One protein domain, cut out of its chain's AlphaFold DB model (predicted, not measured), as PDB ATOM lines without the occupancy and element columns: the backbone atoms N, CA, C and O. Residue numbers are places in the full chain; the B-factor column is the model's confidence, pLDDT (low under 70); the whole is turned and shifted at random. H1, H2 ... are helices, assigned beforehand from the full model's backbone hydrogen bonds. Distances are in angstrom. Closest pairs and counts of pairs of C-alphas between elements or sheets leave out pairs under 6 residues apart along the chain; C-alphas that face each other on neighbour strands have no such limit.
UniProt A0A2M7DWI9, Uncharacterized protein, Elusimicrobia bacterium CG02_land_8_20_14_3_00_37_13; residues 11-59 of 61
ATOM      1  N   CYS A  11      18.556  -4.378  -4.106       96.50
ATOM      2  CA  CYS A  11      19.087  -5.375  -5.021       96.50
ATOM      3  C   CYS A  11      19.910  -4.720  -6.138       96.50
ATOM      4  O   CYS A  11      19.986  -3.500  -6.258       96.50
ATOM      5  N   VAL A  12      20.542  -5.547  -6.973       96.69
ATOM      6  CA  VAL A  12      21.364  -5.060  -8.092       96.69
ATOM      7  C   VAL A  12      20.538  -4.238  -9.087       96.69
ATOM      8  O   VAL A  12      21.043  -3.252  -9.609       96.69
ATOM      9  N   GLU A  13      19.269  -4.592  -9.305       97.38
ATOM     10  CA  GLU A  13      18.380  -3.841 -10.201       97.38
ATOM     11  C   GLU A  13      18.173  -2.395  -9.732       97.38
ATOM     12  O   GLU A  13      18.134  -1.488 -10.558       97.38
ATOM     13  N   ASP A  14      18.117  -2.152  -8.418       97.50
ATOM     14  CA  ASP A  14      17.988  -0.794  -7.876       97.50
ATOM     15  C   ASP A  14      19.231   0.049  -8.209       97.50
ATOM     16  O   ASP A  14      19.123   1.226  -8.546       97.50
ATOM     17  N   ILE A  15      20.421  -0.564  -8.177       96.94
ATOM     18  CA  ILE A  15      21.679   0.088  -8.570       96.94
ATOM     19  C   ILE A  15      21.652   0.432 -10.064       96.94
ATOM     20  O   ILE A  15      21.989   1.554 -10.443       96.94
ATOM     21  N   LEU A  16      21.240  -0.515 -10.913       96.62
ATOM     22  CA  LEU A  16      21.155  -0.309 -12.363       96.62
ATOM     23  C   LEU A  16      20.112   0.755 -12.727       96.62
ATOM     24  O   LEU A  16      20.385   1.611 -13.565       96.62
ATOM     25  N   THR A  17      18.969   0.756 -12.039       97.69
ATOM     26  CA  THR A  17      17.921   1.775 -12.195       97.69
ATOM     27  C   THR A  17      18.471   3.161 -11.870       97.69
ATOM     28  O   THR A  17      18.310   4.083 -12.663       97.69
ATOM     29  N   VAL A  18      19.200   3.320 -10.758       97.31
ATOM     30  CA  VAL A  18      19.824   4.607 -10.405       97.31
ATOM     31  C   VAL A  18      20.842   5.048 -11.461       97.31
ATOM     32  O   VAL A  18      20.917   6.238 -11.767       97.31
ATOM     33  N   ILE A  19      21.610   4.121 -12.040       97.44
ATOM     34  CA  ILE A  19      22.544   4.420 -13.137       97.44
ATOM     35  C   ILE A  19      21.792   4.959 -14.360       97.44
ATOM     36  O   ILE A  19      22.184   5.998 -14.895       97.44
ATOM     37  N   GLU A  20      20.718   4.285 -14.775       97.56
ATOM     38  CA  GLU A  20      19.904   4.669 -15.934       97.56
ATOM     39  C   GLU A  20      19.193   6.011 -15.712       97.56
ATOM     40  O   GLU A  20      19.333   6.925 -16.524       97.56
ATOM     41  N   GLU A  21      18.502   6.178 -14.583       98.12
ATOM     42  CA  GLU A  21      17.759   7.402 -14.250       98.12
ATOM     43  C   GLU A  21      18.655   8.645 -14.156       98.12
ATOM     44  O   GLU A  21      18.183   9.769 -14.340       98.12
ATOM     45  N   ASN A  22      19.948   8.457 -13.871       97.88
ATOM     46  CA  ASN A  22      20.924   9.539 -13.750       97.88
ATOM     47  C   ASN A  22      21.875   9.643 -14.957       97.88
ATOM     48  O   ASN A  22      22.871  10.365 -14.870       97.88
ATOM     49  N   ASP A  23      21.592   8.952 -16.072       96.88
ATOM     50  CA  ASP A  23      22.396   8.974 -17.308       96.88
ATOM     51  C   ASP A  23      23.899   8.675 -17.065       96.88
ATOM     52  O   ASP A  23      24.811   9.215 -17.709       96.88
ATOM     53  N   MET A  24      24.186   7.798 -16.097       96.44
ATOM     54  CA  MET A  24      25.549   7.435 -15.726       96.44
ATOM     55  C   MET A  24      26.137   6.451 -16.742       96.44
ATOM     56  O   MET A  24      25.663   5.334 -16.916       96.44
ATOM     57  N   LYS A  25      27.238   6.835 -17.396       94.44
ATOM     58  CA  LYS A  25      27.967   5.966 -18.339       94.44
ATOM     59  C   LYS A  25      28.976   5.085 -17.603       94.44
ATOM     60  O   LYS A  25      30.183   5.268 -17.762       94.44
ATOM     61  N   ILE A  26      28.473   4.186 -16.762       94.69
ATOM     62  CA  ILE A  26      29.275   3.283 -15.929       94.69
ATOM     63  C   ILE A  26      28.882   1.841 -16.251       94.69
ATOM     64  O   ILE A  26      27.706   1.492 -16.208       94.69
ATOM     65  N   GLU A  27      29.871   1.005 -16.559       93.38
ATOM     66  CA  GLU A  27      29.709  -0.449 -16.615       93.38
ATOM     67  C   GLU A  27      30.157  -1.038 -15.276       93.38
ATOM     68  O   GLU A  27      31.176  -0.609 -14.735       93.38
ATOM     69  N   LEU A  28      29.394  -1.992 -14.739       95.50
ATOM     70  CA  LEU A  28      29.673  -2.615 -13.446       95.50
ATOM     71  C   LEU A  28      30.109  -4.064 -13.622       95.50
ATOM     72  O   LEU A  28      29.448  -4.846 -14.314       95.50
ATOM     73  N   ASP A  29      31.169  -4.443 -12.920       96.19
ATOM     74  CA  ASP A  29      31.516  -5.835 -12.694       96.19
ATOM     75  C   ASP A  29      31.109  -6.316 -11.286       96.19
ATOM     76  O   ASP A  29      30.490  -5.612 -10.485       96.19
ATOM     77  N   LYS A  30      31.423  -7.576 -10.965       94.50
ATOM     78  CA  LYS A  30      31.061  -8.170  -9.667       94.50
ATOM     79  C   LYS A  30      31.770  -7.516  -8.475       94.50
ATOM     80  O   LYS A  30      31.227  -7.550  -7.373       94.50
ATOM     81  N   GLN A  31      32.989  -7.016  -8.656       97.44
ATOM     82  CA  GLN A  31      33.736  -6.332  -7.603       97.44
ATOM     83  C   GLN A  31      33.142  -4.949  -7.343       97.44
ATOM     84  O   GLN A  31      33.014  -4.568  -6.179       97.44
ATOM     85  N   ASP A  32      32.688  -4.261  -8.392       98.06
ATOM     86  CA  ASP A  32      32.006  -2.971  -8.268       98.06
ATOM     87  C   ASP A  32      30.694  -3.095  -7.491       98.06
ATOM     88  O   ASP A  32      30.433  -2.301  -6.589       98.06
ATOM     89  N   ILE A  33      29.894  -4.134  -7.768       97.12
ATOM     90  CA  ILE A  33      28.656  -4.394  -7.014       97.12
ATOM     91  C   ILE A  33      28.945  -4.568  -5.525       97.12
ATOM     92  O   ILE A  33      28.267  -3.965  -4.697       97.12
ATOM     93  N   LYS A  34      29.977  -5.345  -5.180       96.38
ATOM     94  CA  LYS A  34      30.362  -5.543  -3.780       96.38
ATOM     95  C   LYS A  34      30.838  -4.243  -3.129       96.38
ATOM     96  O   LYS A  34      30.478  -3.961  -1.993       96.38
ATOM     97  N   PHE A  35      31.620  -3.441  -3.850       97.56
ATOM     98  CA  PHE A  35      32.031  -2.126  -3.370       97.56
ATOM     99  C   PHE A  35      30.815  -1.236  -3.081       97.56
ATOM    100  O   PHE A  35      30.739  -0.631  -2.017       97.56
ATOM    101  N   ILE A  36      29.844  -1.179  -3.995       97.31
ATOM    102  CA  ILE A  36      28.624  -0.385  -3.821       97.31
ATOM    103  C   ILE A  36      27.802  -0.897  -2.630       97.31
ATOM    104  O   ILE A  36      27.361  -0.083  -1.819       97.31
ATOM    105  N   GLU A  37      27.640  -2.215  -2.485       95.81
ATOM    106  CA  GLU A  37      26.963  -2.847  -1.343       95.81
ATOM    107  C   GLU A  37      27.589  -2.417  -0.008       95.81
ATOM    108  O   GLU A  37      26.882  -1.906   0.864       95.81
ATOM    109  N   ASP A  38      28.914  -2.538   0.120       96.19
ATOM    110  CA  ASP A  38      29.647  -2.150   1.329       96.19
ATOM    111  C   ASP A  38      29.473  -0.644   1.621       96.19
ATOM    112  O   ASP A  38      29.186  -0.244   2.751       96.19
ATOM    113  N   ARG A  39      29.564   0.213   0.590       97.38
ATOM    114  CA  ARG A  39      29.394   1.672   0.735       97.38
ATOM    115  C   ARG A  39      27.978   2.075   1.132       97.38
ATOM    116  O   ARG A  39      27.826   2.984   1.946       97.38
ATOM    117  N   ILE A  40      26.955   1.433   0.574       95.69
ATOM    118  CA  ILE A  40      25.561   1.658   0.969       95.69
ATOM    119  C   ILE A  40      25.363   1.209   2.422       95.69
ATOM    120  O   ILE A  40      24.772   1.947   3.212       95.69
ATOM    121  N   GLY A  41      25.902   0.045   2.795       91.75
ATOM    122  CA  GLY A  41      25.848  -0.477   4.161       91.75
ATOM    123  C   GLY A  41      26.455   0.474   5.195       91.75
ATOM    124  O   GLY A  41      25.836   0.715   6.229       91.75
ATOM    125  N   ASP A  42      27.605   1.083   4.885       93.88
ATOM    126  CA  ASP A  42      28.252   2.097   5.732       93.88
ATOM    127  C   ASP A  42      27.373   3.344   5.963       93.88
ATOM    128  O   ASP A  42      27.514   4.033   6.974       93.88
ATOM    129  N   MET A  43      26.499   3.674   5.006       94.19
ATOM    130  CA  MET A  43      25.669   4.884   5.034       94.19
ATOM    131  C   MET A  43      24.295   4.667   5.680       94.19
ATOM    132  O   MET A  43      23.682   5.632   6.142       94.19
ATOM    133  N   ILE A  44      23.792   3.430   5.711       93.00
ATOM    134  CA  ILE A  44      22.471   3.117   6.261       93.00
ATOM    135  C   ILE A  44      22.564   2.901   7.779       93.00
ATOM    136  O   ILE A  44      22.959   1.837   8.256       93.00
ATOM    137  N   ASP A  45      22.071   3.866   8.561       93.88
ATOM    138  CA  ASP A  45      21.788   3.671   9.991       93.88
ATOM    139  C   ASP A  45      20.445   2.944  10.196       93.88
ATOM    140  O   ASP A  45      19.445   3.502  10.662       93.88
ATOM    141  N   TRP A  46      20.402   1.665   9.810       92.81
ATOM    142  CA  TRP A  46      19.187   0.847   9.913       92.81
ATOM    143  C   TRP A  46      18.734   0.689  11.367       92.81
ATOM    144  O   TRP A  46      17.536   0.636  11.648       92.81
ATOM    145  N   ARG A  47      19.681   0.630  12.308       94.06
ATOM    146  CA  ARG A  47      19.379   0.458  13.728       94.06
ATOM    147  C   ARG A  47      18.721   1.710  14.299       94.06
ATOM    148  O   ARG A  47      17.686   1.581  14.952       94.06
ATOM    149  N   GLY A  48      19.282   2.890  14.034       96.12
ATOM    150  CA  GLY A  48      18.707   4.163  14.462       96.12
ATOM    151  C   GLY A  48      17.331   4.410  13.847       96.12
ATOM    152  O   GLY A  48      16.411   4.828  14.550       96.12
ATOM    153  N   ALA A  49      17.134   4.052  12.574       95.31
ATOM    154  CA  ALA A  49      15.827   4.138  11.922       95.31
ATOM    155  C   ALA A  49      14.764   3.258  12.614       95.31
ATOM    156  O   ALA A  49      13.640   3.712  12.850       95.31
ATOM    157  N   ILE A  50      15.117   2.020  12.984       96.50
ATOM    158  CA  ILE A  50      14.224   1.123  13.736       96.50
ATOM    159  C   ILE A  50      13.919   1.698  15.122       96.50
ATOM    160  O   ILE A  50      12.758   1.727  15.531       96.50
ATOM    161  N   GLU A  51      14.939   2.165  15.848       98.19
ATOM    162  CA  GLU A  51      14.766   2.759  17.176       98.19
ATOM    163  C   GLU A  51      13.821   3.966  17.131       98.19
ATOM    164  O   GLU A  51      12.855   4.028  17.896       98.19
ATOM    165  N   PHE A  52      14.042   4.878  16.184       97.19
ATOM    166  CA  PHE A  52      13.182   6.035  15.969       97.19
ATOM    167  C   PHE A  52      11.728   5.629  15.684       97.19
ATOM    168  O   PHE A  52      10.812   6.137  16.331       97.19
ATOM    169  N   ALA A  53      11.501   4.677  14.770       96.88
ATOM    170  CA  ALA A  53      10.156   4.215  14.425       96.88
ATOM    171  C   ALA A  53       9.422   3.586  15.626       96.88
ATOM    172  O   ALA A  53       8.217   3.780  15.794       96.88
ATOM    173  N   LEU A  54      10.138   2.857  16.489       97.44
ATOM    174  CA  LEU A  54       9.577   2.289  17.717       97.44
ATOM    175  C   LEU A  54       9.231   3.369  18.751       97.44
ATOM    176  O   LEU A  54       8.191   3.269  19.407       97.44
ATOM    177  N   LEU A  55      10.070   4.400  18.895       98.25
ATOM    178  CA  LEU A  55       9.796   5.539  19.775       98.25
ATOM    179  C   LEU A  55       8.583   6.348  19.294       98.25
ATOM    180  O   LEU A  55       7.719   6.679  20.109       98.25
ATOM    181  N   ASP A  56       8.469   6.604  17.989       98.00
ATOM    182  CA  ASP A  56       7.298   7.264  17.397       98.00
ATOM    183  C   ASP A  56       6.023   6.416  17.552       98.00
ATOM    184  O   ASP A  56       4.967   6.920  17.928       98.00
ATOM    185  N   LEU A  57       6.106   5.094  17.361       97.62
ATOM    186  CA  LEU A  57       4.972   4.201  17.615       97.62
ATOM    187  C   LEU A  57       4.534   4.234  19.086       97.62
ATOM    188  O   LEU A  57       3.338   4.168  19.373       97.62
ATOM    189  N   LYS A  58       5.492   4.316  20.016       96.94
ATOM    190  CA  LYS A  58       5.215   4.415  21.452       96.94
ATOM    191  C   LYS A  58       4.568   5.751  21.818       96.94
ATOM    192  O   LYS A  58       3.715   5.749  22.690       96.94
ATOM    193  N   SER A  59       4.945   6.860  21.176       95.75
ATOM    194  CA  SER A  59       4.376   8.191  21.461       95.75
ATOM    195  C   SER A  59       2.917   8.332  21.006       95.75
ATOM    196  O   SER A  59       2.167   9.126  21.570       95.75
TER     197      SER A  59
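AT A GLANCE: This is residues 11 to 59 of the 61 residues of an uncharacterized protein of Elusimicrobia bacterium CG02_land_8_20_14_3_00_37_13 (UniProt A0A2M7DWI9). Look for a long arm of two helices end to end, H2 then H3, with H1 folded back near the beginning of H2 and set crosswise to it. Residues 38 to 59 stick out free. The printed part has 49 residues, with three named helices in the order H1, H2, H3 and no named strand: all helix. It is extended, with a radius of gyration of the C-alphas of 15.4 A, and a rod spanning 46 by 22 by 13 A.

IN THESE COORDINATES: Find C-alpha 12 at (21.364, -5.060, -8.092); from there H1 runs to residue 21, 14.4 A. H2, residues 30 to 43, covers 20.4 A. H3, residues 46 to 59, covers 20.2 A and ends at (4.376, 8.191, 21.461).

HOW THE PARTS SIT: Look at Val 12 and Ile 33: their C-alphas, 7.4 A apart, are the closest of H1 and H2, which are close but not clearly touching. Their lines are about perpendicular, at 86 degrees. H3 is apart from H1 and H2. In H1, H2 and H3 every O i to N i+4 pair is within hydrogen-bond range.

THE WHOLE: The C-alphas farthest apart, of Glu 27 and Ser 59, are 46.5 A apart. The printed part has no cut. H1 to H2 is a short link, H2 to H3 a tight one. No printed residue is under 70 in pLDDT.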